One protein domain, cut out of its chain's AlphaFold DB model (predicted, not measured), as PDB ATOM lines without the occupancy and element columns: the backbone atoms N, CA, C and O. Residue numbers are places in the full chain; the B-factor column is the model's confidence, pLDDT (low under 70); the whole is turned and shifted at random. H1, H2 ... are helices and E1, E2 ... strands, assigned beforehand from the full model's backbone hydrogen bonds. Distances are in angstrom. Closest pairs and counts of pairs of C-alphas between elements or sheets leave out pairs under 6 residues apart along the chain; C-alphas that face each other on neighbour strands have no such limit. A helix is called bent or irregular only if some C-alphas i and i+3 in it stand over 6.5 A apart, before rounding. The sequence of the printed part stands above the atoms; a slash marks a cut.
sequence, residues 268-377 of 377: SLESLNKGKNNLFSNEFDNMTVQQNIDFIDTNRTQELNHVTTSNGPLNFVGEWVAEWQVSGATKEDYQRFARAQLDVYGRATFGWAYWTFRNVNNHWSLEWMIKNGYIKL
ATOM      1  N   SER A 268      -5.086  38.722  20.722       37.50
ATOM      2  CA  SER A 268      -3.903  37.894  20.475       37.50
ATOM      3  C   SER A 268      -4.016  37.213  19.108       37.50
ATOM      4  O   SER A 268      -5.107  36.895  18.625       37.50
ATOM      5  N   LEU A 269      -2.867  36.956  18.477       40.56
ATOM      6  CA  LEU A 269      -2.767  36.366  17.135       40.56
ATOM      7  C   LEU A 269      -3.236  34.891  17.069       40.56
ATOM      8  O   LEU A 269      -2.976  34.191  16.092       40.56
ATOM      9  N   GLU A 270      -3.865  34.381  18.128       41.88
ATOM     10  CA  GLU A 270      -4.157  32.964  18.322       41.88
ATOM     11  C   GLU A 270      -5.519  32.540  17.771       41.88
ATOM     12  O   GLU A 270      -5.606  31.458  17.190       41.88
ATOM     13  N   SER A 271      -6.540  33.393  17.906       40.69
ATOM     14  CA  SER A 271      -7.954  32.993  17.786       40.69
ATOM     15  C   SER A 271      -8.624  33.301  16.442       40.69
ATOM     16  O   SER A 271      -9.781  32.932  16.253       40.69
ATOM     17  N   LEU A 272      -7.954  33.999  15.516       40.69
ATOM     18  CA  LEU A 272      -8.574  34.501  14.281       40.69
ATOM     19  C   LEU A 272      -7.765  34.138  13.024       40.69
ATOM     20  O   LEU A 272      -6.670  34.643  12.795       40.69
ATOM     21  N   ASN A 273      -8.369  33.287  12.189       52.06
ATOM     22  CA  ASN A 273      -8.065  33.037  10.773       52.06
ATOM     23  C   ASN A 273      -6.591  32.763  10.416       52.06
ATOM     24  O   ASN A 273      -5.903  33.580   9.803       52.06
ATOM     25  N   LYS A 274      -6.139  31.536  10.716       51.75
ATOM     26  CA  LYS A 274      -4.795  31.039  10.367       51.75
ATOM     27  C   LYS A 274      -4.711  30.113   9.145       51.75
ATOM     28  O   LYS A 274      -3.611  29.923   8.638       51.75
ATOM     29  N   GLY A 275      -5.823  29.582   8.622       45.81
ATOM     30  CA  GLY A 275      -5.807  28.638   7.485       45.81
ATOM     31  C   GLY A 275      -5.174  29.206   6.202       45.81
ATOM     32  O   GLY A 275      -4.428  28.515   5.516       45.81
ATOM     33  N   LYS A 276      -5.377  30.502   5.923       47.22
ATOM     34  CA  LYS A 276      -4.679  31.233   4.845       47.22
ATOM     35  C   LYS A 276      -3.208  31.556   5.159       47.22
ATOM     36  O   LYS A 276      -2.444  31.835   4.238       47.22
ATOM     37  N   ASN A 277      -2.793  31.575   6.429       53.31
ATOM     38  CA  ASN A 277      -1.496  32.141   6.823       53.31
ATOM     39  C   ASN A 277      -0.298  31.256   6.435       53.31
ATOM     40  O   ASN A 277       0.805  31.785   6.351       53.31
ATOM     41  N   ASN A 278      -0.513  29.981   6.075       57.41
ATOM     42  CA  ASN A 278       0.511  29.127   5.448       57.41
ATOM     43  C   ASN A 278       1.116  29.723   4.157       57.41
ATOM     44  O   ASN A 278       2.216  29.346   3.774       57.41
ATOM     45  N   LEU A 279       0.423  30.654   3.488       56.47
ATOM     46  CA  LEU A 279       0.913  31.335   2.281       56.47
ATOM     47  C   LEU A 279       1.393  32.779   2.535       56.47
ATOM     48  O   LEU A 279       1.990  33.399   1.656       56.47
ATOM     49  N   PHE A 280       1.088  33.340   3.709       59.22
ATOM     50  CA  PHE A 280       1.264  34.765   4.026       59.22
ATOM     51  C   PHE A 280       2.148  35.025   5.256       59.22
ATOM     52  O   PHE A 280       2.212  36.159   5.728       59.22
ATOM     53  N   SER A 281       2.807  33.989   5.779       70.12
ATOM     54  CA  SER A 281       3.772  34.072   6.872       70.12
ATOM     55  C   SER A 281       5.119  33.525   6.411       70.12
ATOM     56  O   SER A 281       5.204  32.396   5.926       70.12
ATOM     57  N   ASN A 282       6.178  34.313   6.599       74.75
ATOM     58  CA  ASN A 282       7.524  34.018   6.098       74.75
ATOM     59  C   ASN A 282       8.147  32.744   6.714       74.75
ATOM     60  O   ASN A 282       9.190  32.274   6.261       74.75
ATOM     61  N   GLU A 283       7.531  32.175   7.758       77.38
ATOM     62  CA  GLU A 283       7.938  30.893   8.350       77.38
ATOM     63  C   GLU A 283       7.801  29.715   7.362       77.38
ATOM     64  O   GLU A 283       8.558  28.749   7.459       77.38
ATOM     65  N   PHE A 284       6.894  29.813   6.379       82.44
ATOM     66  CA  PHE A 284       6.642  28.768   5.379       82.44
ATOM     67  C   PHE A 284       7.512  28.886   4.117       82.44
ATOM     68  O   PHE A 284       7.675  27.889   3.414       82.44
ATOM     69  N   ASP A 285       8.122  30.050   3.850       81.56
ATOM     70  CA  ASP A 285       8.873  30.354   2.613       81.56
ATOM     71  C   ASP A 285       9.994  29.345   2.301       81.56
ATOM     72  O   ASP A 285      10.361  29.144   1.145       81.56
ATOM     73  N   ASN A 286      10.551  28.714   3.341       84.88
ATOM     74  CA  ASN A 286      11.662  27.761   3.250       84.88
ATOM     75  C   ASN A 286      11.272  26.334   3.684       84.88
ATOM     76  O   ASN A 286      12.147  25.479   3.837       84.88
ATOM     77  N   MET A 287       9.982  26.053   3.909       89.50
ATOM     78  CA  MET A 287       9.520  24.709   4.261       89.50
ATOM     79  C   MET A 287       9.416  23.812   3.022       89.50
ATOM     80  O   MET A 287       8.827  24.175   2.006       89.50
ATOM     81  N   THR A 288       9.925  22.586   3.132       93.44
ATOM     82  CA  THR A 288       9.695  21.531   2.133       93.44
ATOM     83  C   THR A 288       8.225  21.094   2.091       93.44
ATOM     84  O   THR A 288       7.447  21.374   3.006       93.44
ATOM     85  N   VAL A 289       7.851  20.328   1.056       94.25
ATOM     86  CA  VAL A 289       6.555  19.622   0.974       94.25
ATOM     87  C   VAL A 289       6.224  18.895   2.279       94.25
ATOM     88  O   VAL A 289       5.122  19.039   2.801       94.25
ATOM     89  N   GLN A 290       7.173  18.115   2.813       96.56
ATOM     90  CA  GLN A 290       6.910  17.290   3.988       96.56
ATOM     91  C   GLN A 290       6.699  18.150   5.234       96.56
ATOM     92  O   GLN A 290       5.720  17.940   5.931       96.56
ATOM     93  N   GLN A 291       7.521  19.182   5.450       94.44
ATOM     94  CA  GLN A 291       7.352  20.096   6.586       94.44
ATOM     95  C   GLN A 291       6.019  20.859   6.539       94.44
ATOM     96  O   GLN A 291       5.406  21.067   7.582       94.44
ATOM     97  N   ASN A 292       5.534  21.228   5.346       93.50
ATOM     98  CA  ASN A 292       4.199  21.816   5.195       93.50
ATOM     99  C   ASN A 292       3.090  20.833   5.604       93.50
ATOM    100  O   ASN A 292       2.151  21.237   6.282       93.50
ATOM    101  N   ILE A 293       3.197  19.556   5.218       95.50
ATOM    102  CA  ILE A 293       2.245  18.500   5.606       95.50
ATOM    103  C   ILE A 293       2.322  18.237   7.118       95.50
ATOM    104  O   ILE A 293       1.302  18.316   7.799       95.50
ATOM    105  N   ASP A 294       3.527  18.036   7.658       95.81
ATOM    106  CA  ASP A 294       3.771  17.788   9.082       95.81
ATOM    107  C   ASP A 294       3.202  18.921   9.957       95.81
ATOM    108  O   ASP A 294       2.645  18.663  11.024       95.81
ATOM    109  N   PHE A 295       3.291  20.180   9.506       93.50
ATOM    110  CA  PHE A 295       2.720  21.340  10.199       93.50
ATOM    111  C   PHE A 295       1.180  21.316  10.228       93.50
ATOM    112  O   PHE A 295       0.566  21.734  11.214       93.50
ATOM    113  N   ILE A 296       0.522  20.817   9.177       94.12
ATOM    114  CA  ILE A 296      -0.932  20.603   9.198       94.12
ATOM    115  C   ILE A 296      -1.272  19.496  10.206       94.12
ATOM    116  O   ILE A 296      -2.044  19.725  11.142       94.12
ATOM    117  N   ASP A 297      -0.626  18.338  10.075       96.00
ATOM    118  CA  ASP A 297      -0.896  17.158  10.901       96.00
ATOM    119  C   ASP A 297      -0.587  17.386  12.392       96.00
ATOM    120  O   ASP A 297      -1.275  16.828  13.251       96.00
ATOM    121  N   THR A 298       0.382  18.252  12.721       93.62
ATOM    122  CA  THR A 298       0.774  18.581  14.103       93.62
ATOM    123  C   THR A 298       0.233  19.932  14.586       93.62
ATOM    124  O   THR A 298      -0.669  19.949  15.427       93.62
ATOM    125  N   ASN A 299       0.735  21.066  14.085       91.94
ATOM    126  CA  ASN A 299       0.373  22.400  14.578       91.94
ATOM    127  C   ASN A 299      -1.110  22.729  14.349       91.94
ATOM    128  O   ASN A 299      -1.789  23.118  15.300       91.94
ATOM    129  N   ARG A 300      -1.653  22.530  13.136       90.06
ATOM    130  CA  ARG A 300      -3.086  22.801  12.882       90.06
ATOM    131  C   ARG A 300      -4.004  21.811  13.612       90.06
ATOM    132  O   ARG A 300      -5.073  22.215  14.064       90.06
ATOM    133  N   THR A 301      -3.576  20.562  13.828       92.69
ATOM    134  CA  THR A 301      -4.263  19.638  14.756       92.69
ATOM    135  C   THR A 301      -4.306  20.179  16.185       92.69
ATOM    136  O   THR A 301      -5.364  20.145  16.808       92.69
ATOM    137  N   GLN A 302      -3.192  20.686  16.721       90.62
ATOM    138  CA  GLN A 302      -3.147  21.227  18.085       90.62
ATOM    139  C   GLN A 302      -4.022  22.478  18.237       90.62
ATOM    140  O   GLN A 302      -4.772  22.570  19.206       90.62
ATOM    141  N   GLU A 303      -3.989  23.396  17.266       87.38
ATOM    142  CA  GLU A 303      -4.851  24.586  17.254       87.38
ATOM    143  C   GLU A 303      -6.341  24.224  17.181       87.38
ATOM    144  O   GLU A 303      -7.132  24.738  17.974       87.38
ATOM    145  N   LEU A 304      -6.733  23.305  16.288       90.12
ATOM    146  CA  LEU A 304      -8.127  22.865  16.187       90.12
ATOM    147  C   LEU A 304      -8.585  22.160  17.471       90.12
ATOM    148  O   LEU A 304      -9.680  22.434  17.959       90.12
ATOM    149  N   ASN A 305      -7.748  21.301  18.056       89.81
ATOM    150  CA  ASN A 305      -8.052  20.638  19.324       89.81
ATOM    151  C   ASN A 305      -8.195  21.642  20.479       89.81
ATOM    152  O   ASN A 305      -9.071  21.469  21.321       89.81
ATOM    153  N   HIS A 306      -7.393  22.712  20.510       88.12
ATOM    154  CA  HIS A 306      -7.487  23.758  21.535       88.12
ATOM    155  C   HIS A 306      -8.848  24.479  21.514       88.12
ATOM    156  O   HIS A 306      -9.412  24.757  22.571       88.12
ATOM    157  N   VAL A 307      -9.418  24.716  20.324       85.12
ATOM    158  CA  VAL A 307     -10.761  25.314  20.162       85.12
ATOM    159  C   VAL A 307     -11.901  24.283  20.095       85.12
ATOM    160  O   VAL A 307     -13.059  24.659  19.908       85.12
ATOM    161  N   THR A 308     -11.613  22.986  20.258       88.06
ATOM    162  CA  THR A 308     -12.610  21.899  20.243       88.06
ATOM    163  C   THR A 308     -12.788  21.330  21.647       88.06
ATOM    164  O   THR A 308     -12.066  20.431  22.069       88.06
ATOM    165  N   THR A 309     -13.780  21.836  22.381       87.12
ATOM    166  CA  THR A 309     -14.106  21.363  23.738       87.12
ATOM    167  C   THR A 309     -15.474  20.681  23.771       87.12
ATOM    168  O   THR A 309     -16.385  21.056  23.037       87.12
ATOM    169  N   SER A 310     -15.637  19.662  24.621       82.81
ATOM    170  CA  SER A 310     -16.779  18.728  24.571       82.81
ATOM    171  C   SER A 310     -18.162  19.346  24.826       82.81
ATOM    172  O   SER A 310     -19.160  18.719  24.495       82.81
ATOM    173  N   ASN A 311     -18.217  20.549  25.405       85.94
ATOM    174  CA  ASN A 311     -19.432  21.355  25.595       85.94
ATOM    175  C   ASN A 311     -19.230  22.800  25.081       85.94
ATOM    176  O   ASN A 311     -19.845  23.735  25.589       85.94
ATOM    177  N   GLY A 312     -18.290  22.999  24.152       79.69
ATOM    178  CA  GLY A 312     -17.960  24.307  23.586       79.69
ATOM    179  C   GLY A 312     -18.902  24.742  22.457       79.69
ATOM    180  O   GLY A 312     -19.790  23.986  22.057       79.69
ATOM    181  N   PRO A 313     -18.699  25.952  21.903       84.69
ATOM    182  CA  PRO A 313     -19.336  26.343  20.651       84.69
ATOM    183  C   PRO A 313     -18.889  25.422  19.506       84.69
ATOM    184  O   PRO A 313     -17.772  24.896  19.512       84.69
ATOM    185  N   LEU A 314     -19.745  25.264  18.494       86.44
ATOM    186  CA  LEU A 314     -19.351  24.598  17.254       86.44
ATOM    187  C   LEU A 314     -18.295  25.450  16.533       86.44
ATOM    188  O   LEU A 314     -18.430  26.672  16.461       86.44
ATOM    189  N   ASN A 315     -17.245  24.816  16.011       87.44
ATOM    190  CA  ASN A 315     -16.132  25.495  15.351       87.44
ATOM    191  C   ASN A 315     -16.084  25.187  13.848       87.44
ATOM    192  O   ASN A 315     -16.450  24.102  13.398       87.44
ATOM    193  N   PHE A 316     -15.664  26.180  13.064       88.31
ATOM    194  CA  PHE A 316     -15.748  26.169  11.607       88.31
ATOM    195  C   PHE A 316     -14.428  26.649  11.004       88.31
ATOM    196  O   PHE A 316     -13.998  27.773  11.271       88.31
ATOM    197  N   VAL A 317     -13.786  25.834  10.162       91.44
ATOM    198  CA  VAL A 317     -12.588  26.266   9.418       91.44
ATOM    199  C   VAL A 317     -13.041  27.013   8.165       91.44
ATOM    200  O   VAL A 317     -13.045  26.476   7.057       91.44
ATOM    201  N   GLY A 318     -13.489  28.253   8.364       87.69
ATOM    202  CA  GLY A 318     -14.192  29.034   7.343       87.69
ATOM    203  C   GLY A 318     -13.363  29.438   6.122       87.69
ATOM    204  O   GLY A 318     -13.946  29.857   5.124       87.69
ATOM    205  N   GLU A 319     -12.030  29.327   6.183       89.69
ATOM    206  CA  GLU A 319     -11.129  29.619   5.063       89.69
ATOM    207  C   GLU A 319      -9.828  28.802   5.122       89.69
ATOM    208  O   GLU A 319      -8.988  29.010   6.002       89.69
ATOM    209  N   TRP A 320      -9.608  27.941   4.127       92.25
ATOM    210  CA  TRP A 320      -8.322  27.273   3.880       92.25
ATOM    211  C   TRP A 320      -8.056  27.088   2.380       92.25
ATOM    212  O   TRP A 320      -8.978  27.196   1.569       92.25
ATOM    213  N   VAL A 321      -6.793  26.849   2.005       92.56
ATOM    214  CA  VAL A 321      -6.351  26.681   0.606       92.56
ATOM    215  C   VAL A 321      -5.282  25.597   0.497       92.56
ATOM    216  O   VAL A 321      -4.492  25.420   1.420       92.56
ATOM    217  N   ALA A 322      -5.201  24.913  -0.643       91.88
ATOM    218  CA  ALA A 322      -4.098  24.003  -0.967       91.88
ATOM    219  C   ALA A 322      -2.983  24.663  -1.811       91.88
ATOM    220  O   ALA A 322      -2.086  23.969  -2.276       91.88
ATOM    221  N   GLU A 323      -3.018  25.986  -2.004       91.19
ATOM    222  CA  GLU A 323      -1.891  26.755  -2.557       91.19
ATOM    223  C   GLU A 323      -0.789  26.939  -1.496       91.19
ATOM    224  O   GLU A 323      -1.083  27.211  -0.331       91.19
ATOM    225  N   TRP A 324       0.477  26.858  -1.909       87.12
ATOM    226  CA  TRP A 324       1.668  27.085  -1.074       87.12
ATOM    227  C   TRP A 324       2.807  27.725  -1.892       87.12
ATOM    228  O   TRP A 324       2.729  27.788  -3.116       87.12
ATOM    229  N   GLN A 325       3.887  28.168  -1.240       85.06
ATOM    230  CA  GLN A 325       5.074  28.716  -1.928       85.06
ATOM    231  C   GLN A 325       6.090  27.637  -2.369       85.06
ATOM    232  O   GLN A 325       7.187  27.965  -2.824       85.06
ATOM    233  N   VAL A 326       5.768  26.344  -2.228       89.38
ATOM    234  CA  VAL A 326       6.730  25.250  -2.450       89.38
ATOM    235  C   VAL A 326       7.031  25.069  -3.943       89.38
ATOM    236  O   VAL A 326       6.299  24.413  -4.688       89.38
ATOM    237  N   SER A 327       8.144  25.658  -4.383       88.81
ATOM    238  CA  SER A 327       8.614  25.590  -5.767       88.81
ATOM    239  C   SER A 327       8.887  24.148  -6.213       88.81
ATOM    240  O   SER A 327       9.522  23.371  -5.502       88.81
ATOM    241  N   GLY A 328       8.412  23.791  -7.410       90.31
ATOM    242  CA  GLY A 328       8.609  22.464  -8.005       90.31
ATOM    243  C   GLY A 328       7.744  21.334  -7.428       90.31
ATOM    244  O   GLY A 328       7.938  20.190  -7.834       90.31
ATOM    245  N   ALA A 329       6.801  21.621  -6.520       93.69
ATOM    246  CA  ALA A 329       5.891  20.618  -5.962       93.69
ATOM    247  C   ALA A 329       5.079  19.884  -7.048       93.69
ATOM    248  O   ALA A 329       4.532  20.507  -7.965       93.69
ATOM    249  N   THR A 330       4.981  18.556  -6.934       97.00
ATOM    250  CA  THR A 330       4.238  17.714  -7.886       97.00
ATOM    251  C   THR A 330       2.730  17.758  -7.629       97.00
ATOM    252  O   THR A 330       2.279  18.164  -6.556       97.00
ATOM    253  N   LYS A 331       1.921  17.287  -8.589       97.19
ATOM    254  CA  LYS A 331       0.470  17.123  -8.393       97.19
ATOM    255  C   LYS A 331       0.175  16.235  -7.181       97.19
ATOM    256  O   LYS A 331      -0.738  16.518  -6.409       97.19
ATOM    257  N   GLU A 332       0.965  15.187  -7.014       98.06
ATOM    258  CA  GLU A 332       0.892  14.227  -5.923       98.06
ATOM    259  C   GLU A 332       1.197  14.902  -4.574       98.06
ATOM    260  O   GLU A 332       0.547  14.597  -3.576       98.06
ATOM    261  N   ASP A 333       2.104  15.882  -4.530       97.81
ATOM    262  CA  ASP A 333       2.375  16.673  -3.322       97.81
ATOM    263  C   ASP A 333       1.212  17.606  -2.964       97.81
ATOM    264  O   ASP A 333       0.790  17.633  -1.806       97.81
ATOM    265  N   TYR A 334       0.619  18.291  -3.951       97.38
ATOM    266  CA  TYR A 334      -0.612  19.066  -3.741       97.38
ATOM    267  C   TYR A 334      -1.776  18.177  -3.266       97.38
ATOM    268  O   TYR A 334      -2.500  18.560  -2.349       97.38
ATOM    269  N   GLN A 335      -1.939  16.972  -3.826       98.19
ATOM    270  CA  GLN A 335      -2.936  15.992  -3.366       98.19
ATOM    271  C   GLN A 335      -2.697  15.559  -1.912       98.19
ATOM    272  O   GLN A 335      -3.654  15.408  -1.152       98.19
ATOM    273  N   ARG A 336      -1.436  15.344  -1.514       97.81
ATOM    274  CA  ARG A 336      -1.062  14.969  -0.139       97.81
ATOM    275  C   ARG A 336      -1.354  16.100   0.848       97.81
ATOM    276  O   ARG A 336      -1.954  15.846   1.887       97.81
ATOM    277  N   PHE A 337      -1.001  17.337   0.502       96.69
ATOM    278  CA  PHE A 337      -1.248  18.519   1.333       96.69
ATOM    279  C   PHE A 337      -2.732  18.882   1.440       96.69
ATOM    280  O   PHE A 337      -3.221  19.174   2.530       96.69
ATOM    281  N   ALA A 338      -3.479  18.799   0.335       96.56
ATOM    282  CA  ALA A 338      -4.925  18.982   0.358       96.56
ATOM    283  C   ALA A 338      -5.626  17.889   1.180       96.56
ATOM    284  O   ALA A 338      -6.567  18.194   1.906       96.56
ATOM    285  N   ARG A 339      -5.145  16.636   1.126       97.31
ATOM    286  CA  ARG A 339      -5.657  15.547   1.973       97.31
ATOM    287  C   ARG A 339      -5.370  15.782   3.452       97.31
ATOM    288  O   ARG A 339      -6.310  15.724   4.225       97.31
ATOM    289  N   ALA A 340      -4.135  16.118   3.831       97.12
ATOM    290  CA  ALA A 340      -3.806  16.442   5.223       97.12
ATOM    291  C   ALA A 340      -4.709  17.565   5.762       97.12
ATOM    292  O   ALA A 340      -5.252  17.463   6.857       97.12
ATOM    293  N   GLN A 341      -4.970  18.603   4.958       96.25
ATOM    294  CA  GLN A 341      -5.907  19.666   5.333       96.25
ATOM    295  C   GLN A 341      -7.366  19.188   5.440       96.25
ATOM    296  O   GLN A 341      -8.048  19.575   6.387       96.25
ATOM    297  N   LEU A 342      -7.849  18.317   4.549       96.31
ATOM    298  CA  LEU A 342      -9.183  17.706   4.664       96.31
ATOM    299  C   LEU A 342      -9.308  16.807   5.905       96.31
ATOM    300  O   LEU A 342     -10.285  16.928   6.640       96.31
ATOM    301  N   ASP A 343      -8.312  15.965   6.176       96.44
ATOM    302  CA  ASP A 343      -8.272  15.062   7.332       96.44
ATOM    303  C   ASP A 343      -8.177  15.850   8.655       96.44
ATOM    304  O   ASP A 343      -8.783  15.479   9.665       96.44
ATOM    305  N   VAL A 344      -7.457  16.980   8.656       95.75
ATOM    306  CA  VAL A 344      -7.297  17.850   9.827       95.75
ATOM    307  C   VAL A 344      -8.522  18.726  10.069       95.75
ATOM    308  O   VAL A 344      -9.041  18.709  11.189       95.75
ATOM    309  N   TYR A 345      -8.996  19.470   9.063       95.06
ATOM    310  CA  TYR A 345     -10.114  20.416   9.183       95.06
ATOM    311  C   TYR A 345     -11.491  19.744   9.109       95.06
ATOM    312  O   TYR A 345     -12.460  20.286   9.635       95.06
ATOM    313  N   GLY A 346     -11.598  18.544   8.532       94.00
ATOM    314  CA  GLY A 346     -12.816  17.721   8.539       94.00
ATOM    315  C   GLY A 346     -13.272  17.286   9.937       94.00
ATOM    316  O   GLY A 346     -14.400  16.835  10.099       94.00
ATOM    317  N   ARG A 347     -12.419  17.462  10.956       94.75
ATOM    318  CA  ARG A 347     -12.734  17.233  12.377       94.75
ATOM    319  C   ARG A 347     -13.374  18.449  13.065       94.75
ATOM    320  O   ARG A 347     -13.748  18.342  14.230       94.75
ATOM    321  N   ALA A 348     -13.472  19.595  12.386       92.75
ATOM    322  CA  ALA A 348     -14.119  20.788  12.924       92.75
ATOM    323  C   ALA A 348     -15.628  20.559  13.084       92.75
ATOM    324  O   ALA A 348     -16.283  20.010  12.198       92.75
ATOM    325  N   THR A 349     -16.195  20.970  14.217       90.69
ATOM    326  CA  THR A 349     -17.516  20.501  14.673       90.69
ATOM    327  C   THR A 349     -18.708  21.129  13.942       90.69
ATOM    328  O   THR A 349     -19.824  20.627  14.065       90.69
ATOM    329  N   PHE A 350     -18.478  22.172  13.140       91.19
ATOM    330  CA  PHE A 350     -19.416  22.731  12.156       91.19
ATOM    331  C   PHE A 350     -18.969  22.495  10.696       91.19
ATOM    332  O   PHE A 350     -19.715  22.795   9.768       91.19
ATOM    333  N   GLY A 351     -17.756  21.974  10.471       91.31
ATOM    334  CA  GLY A 351     -17.162  21.757   9.146       91.31
ATOM    335  C   GLY A 351     -16.164  22.838   8.703       91.31
ATOM    336  O   GLY A 351     -15.503  23.488   9.517       91.31
ATOM    337  N   TRP A 352     -16.020  23.014   7.388       94.38
ATOM    338  CA  TRP A 352     -15.007  23.874   6.766       94.38
ATOM    339  C   TRP A 352     -15.497  24.502   5.453       94.38
ATOM    340  O   TRP A 352     -16.458  24.027   4.853       94.38
ATOM    341  N   ALA A 353     -14.797  25.532   4.968       94.19
ATOM    342  CA  ALA A 353     -14.973  26.074   3.621       94.19
ATOM    343  C   ALA A 353     -13.621  26.360   2.937       94.19
ATOM    344  O   ALA A 353     -12.730  26.999   3.498       94.19
ATOM    345  N   TYR A 354     -13.479  25.883   1.696       94.88
ATOM    346  CA  TYR A 354     -12.309  26.154   0.859       94.88
ATOM    347  C   TYR A 354     -12.379  27.570   0.279       94.88
ATOM    348  O   TYR A 354     -13.436  28.010  -0.178       94.88
ATOM    349  N   TRP A 355     -11.248  28.268   0.228       92.00
ATOM    350  CA  TRP A 355     -11.148  29.607  -0.345       92.00
ATOM    351  C   TRP A 355     -10.458  29.565  -1.725       92.00
ATOM    352  O   TRP A 355      -9.240  29.614  -1.843       92.00
ATOM    353  N   THR A 356     -11.181  29.504  -2.837       93.56
ATOM    354  CA  THR A 356     -12.623  29.729  -3.035       93.56
ATOM    355  C   THR A 356     -13.172  28.750  -4.077       93.56
ATOM    356  O   THR A 356     -12.414  27.972  -4.652       93.56
ATOM    357  N   PHE A 357     -14.481  28.770  -4.337       94.81
ATOM    358  CA  PHE A 357     -15.102  27.914  -5.350       94.81
ATOM    359  C   PHE A 357     -14.466  28.099  -6.736       94.81
ATOM    360  O   PHE A 357     -13.965  27.138  -7.316       94.81
ATOM    361  N   ARG A 358     -14.428  29.348  -7.224       92.50
ATOM    362  CA  ARG A 358     -13.895  29.728  -8.538       92.50
ATOM    363  C   ARG A 358     -12.863  30.846  -8.415       92.50
ATOM    364  O   ARG A 358     -13.101  31.859  -7.755       92.50
ATOM    365  N   ASN A 359     -11.719  30.682  -9.073       92.31
ATOM    366  CA  ASN A 359     -10.636  31.666  -9.120       92.31
ATOM    367  C   ASN A 359      -9.905  31.612 -10.474       92.31
ATOM    368  O   ASN A 359      -9.930  30.588 -11.151       92.31
ATOM    369  N   VAL A 360      -9.234  32.705 -10.850       89.00
ATOM    370  CA  VAL A 360      -8.344  32.770 -12.026       89.00
ATOM    371  C   VAL A 360      -7.009  32.050 -11.800       89.00
ATOM    372  O   VAL A 360      -6.350  31.674 -12.763       89.00
ATOM    373  N   ASN A 361      -6.621  31.837 -10.539       88.69
ATOM    374  CA  ASN A 361      -5.464  31.032 -10.158       88.69
ATOM    375  C   ASN A 361      -5.920  29.602  -9.825       88.69
ATOM    376  O   ASN A 361      -6.756  29.415  -8.941       88.69
ATOM    377  N   ASN A 362      -5.346  28.598 -10.495       93.62
ATOM    378  CA  ASN A 362      -5.825  27.209 -10.479       93.62
ATOM    379  C   ASN A 362      -6.019  26.611  -9.073       93.62
ATOM    380  O   ASN A 362      -7.119  26.164  -8.756       93.62
ATOM    381  N   HIS A 363      -5.005  26.634  -8.201       93.12
ATOM    382  CA  HIS A 363      -5.120  26.003  -6.877       93.12
ATOM    383  C   HIS A 363      -6.011  26.787  -5.897       93.12
ATOM    384  O   HIS A 363      -6.486  26.230  -4.912       93.12
ATOM    385  N   TRP A 364      -6.330  28.050  -6.189       93.44
ATOM    386  CA  TRP A 364      -7.317  28.834  -5.436       93.44
ATOM    387  C   TRP A 364      -8.769  28.574  -5.867       93.44
ATOM    388  O   TRP A 364      -9.680  29.230  -5.359       93.44
ATOM    389  N   SER A 365      -8.984  27.683  -6.837       96.06
ATOM    390  CA  SER A 365     -10.273  27.380  -7.453       96.06
ATOM    391  C   SER A 365     -10.654  25.931  -7.135       96.06
ATOM    392  O   SER A 365     -10.152  25.002  -7.769       96.06
ATOM    393  N   LEU A 366     -11.519  25.711  -6.139       97.00
ATOM    394  CA  LEU A 366     -11.972  24.369  -5.741       97.00
ATOM    395  C   LEU A 366     -12.601  23.614  -6.919       97.00
ATOM    396  O   LEU A 366     -12.341  22.426  -7.098       97.00
ATOM    397  N   GLU A 367     -13.364  24.317  -7.758       97.06
ATOM    398  CA  GLU A 367     -13.917  23.803  -9.010       97.06
ATOM    399  C   GLU A 367     -12.819  23.187  -9.893       97.06
ATOM    400  O   GLU A 367     -12.951  22.056 -10.364       97.06
ATOM    401  N   TRP A 368     -11.707  23.905 -10.085       97.75
ATOM    402  CA  TRP A 368     -10.569  23.422 -10.868       97.75
ATOM    403  C   TRP A 368      -9.859  22.261 -10.167       97.75
ATOM    404  O   TRP A 368      -9.532  21.266 -10.817       97.75
ATOM    405  N   MET A 369      -9.657  22.352  -8.849       98.00
ATOM    406  CA  MET A 369      -8.980  21.326  -8.050       98.00
ATOM    407  C   MET A 369      -9.730  19.990  -8.059       98.00
ATOM    408  O   MET A 369      -9.092  18.942  -8.152       98.00
ATOM    409  N   ILE A 370     -11.065  20.015  -8.031       97.62
ATOM    410  CA  ILE A 370     -11.908  18.823  -8.180       97.62
ATOM    411  C   ILE A 370     -11.878  18.331  -9.635       97.62
ATOM    412  O   ILE A 370     -11.511  17.182  -9.879       97.62
ATOM    413  N   LYS A 371     -12.165  19.198 -10.624       97.19
ATOM    414  CA  LYS A 371     -12.207  18.816 -12.055       97.19
ATOM    415  C   LYS A 371     -10.882  18.239 -12.576       97.19
ATOM    416  O   LYS A 371     -10.896  17.409 -13.479       97.19
ATOM    417  N   ASN A 372      -9.746  18.636 -11.998       97.69
ATOM    418  CA  ASN A 372      -8.418  18.123 -12.353       97.69
ATOM    419  C   ASN A 372      -7.909  17.019 -11.403       97.69
ATOM    420  O   ASN A 372      -6.791  16.529 -11.583       97.69
ATOM    421  N   GLY A 373      -8.688  16.604 -10.397       97.00
ATOM    422  CA  GLY A 373      -8.328  15.529  -9.467       97.00
ATOM    423  C   GLY A 373      -7.115  15.840  -8.582       97.00
ATOM    424  O   GLY A 373      -6.279  14.965  -8.356       97.00
ATOM    425  N   TYR A 374      -6.978  17.089  -8.138       97.44
ATOM    426  CA  TYR A 374      -6.069  17.503  -7.061       97.44
ATOM    427  C   TYR A 374      -6.747  17.363  -5.692       97.44
ATOM    428  O   TYR A 374      -6.115  16.952  -4.723       97.44
ATOM    429  N   ILE A 375      -8.049  17.653  -5.632       96.50
ATOM    430  CA  ILE A 375      -8.921  17.369  -4.492       96.50
ATOM    431  C   ILE A 375      -9.895  16.262  -4.893       96.50
ATOM    432  O   ILE A 375     -10.393  16.232  -6.019       96.50
ATOM    433  N   LYS A 376     -10.162  15.357  -3.952       90.75
ATOM    434  CA  LYS A 376     -11.285  14.426  -3.993       90.75
ATOM    435  C   LYS A 376     -11.982  14.490  -2.637       90.75
ATOM    436  O   LYS A 376     -11.295  14.493  -1.616       90.75
ATOM    437  N   LEU A 377     -13.307  14.555  -2.677       87.50
ATOM    438  CA  LEU A 377     -14.217  14.542  -1.534       87.50
ATOM    439  C   LEU A 377     -14.909  13.167  -1.427       87.50
ATOM    440  O   LEU A 377     -14.839  12.400  -2.424       87.50
TER     441      LEU A 377
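What this domain is: This is residues 268 to 377 of the 377 residues of a protein of Morella rubra (UniProt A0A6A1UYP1). A small sheet of two parallel strands, E1 and E2, packs on the last part of H2, residues 338 to 345, and H2 lies side by side with the longer helix H1, the two running the same way. The short helix H3 sits beyond the last residue of E2, the residues after it fold back, and the first stretch, residues 268 to 288, is a winding loop with no named element. The printed part has 110 residues with three named helices and two named strands, in the order H1, E1, H2, E2, H3; the sheet's order is E1, E2. The class is mostly helix, although under half of the residues are in named elements. The whole is compact, with a radius of gyration of the C-alphas of 13.7 A and spans of 42 by 29 by 20 A.

Where its parts are: E1 is residues 316 to 320, 10.8 A long, and begins at C-alpha 316 at (-15.748, 26.169, 11.607). E2 is residues 351 to 354, 10.6 A. H2 is residues 331 to 345, 20.8 A. H1, residues 289 to 306, is 25.2 A long and begins at C-alpha 289 at (6.555, 19.622, 0.974); it is neither bent nor irregular, but only just: C-alphas 297 and 300 are 6.4 A apart. H3, residues 366 to 371, ends at C-alpha 371 at (-12.207, 18.816, -12.055).

How they stand to each other: E1 and E2 are parallel neighbours, their directions 20 degrees apart; N 317 and O 351 are 3.0 A apart and N 353 and O 317 2.9 A, both within hydrogen-bond range. E1, H2 and E2 form a strand-helix-strand unit, two parallel neighbour strands with a helix between them along the chain, and its crossover is right-handed. The closest C-alphas of E1 and H2, those of Val 317 and Tyr 345, are 6.4 A apart; those of H2 and E2, Tyr 345 and Trp 352, are 6.5 A apart. H1 and H2 touch, the closest C-alphas being those of Ile 293 and Phe 337 at 5.5 A, with a shallow tilt of 8 degrees, the same way. The closest C-alphas of E2 and H3, those of Tyr 354 and Leu 366, are 6.8 A apart. H3 is apart from H1, H2 and E1, and H1 is apart from E2. In H2 and H3 every O i to N i+4 pair is within hydrogen-bond range; in H1 13 of 14 are.

The domain as a whole: The two C-alphas farthest apart are those of Asn 311 and Gly 328, at 43.8 A. The printed part has no cut and ends at residue 377, the chain's last residue. The link from E2 to H3 is long, with 11 residues, and that from H2 to E2 is tight, with 5. The mean pLDDT of the printed part is 86.7; residues 268 to 280 are under 70.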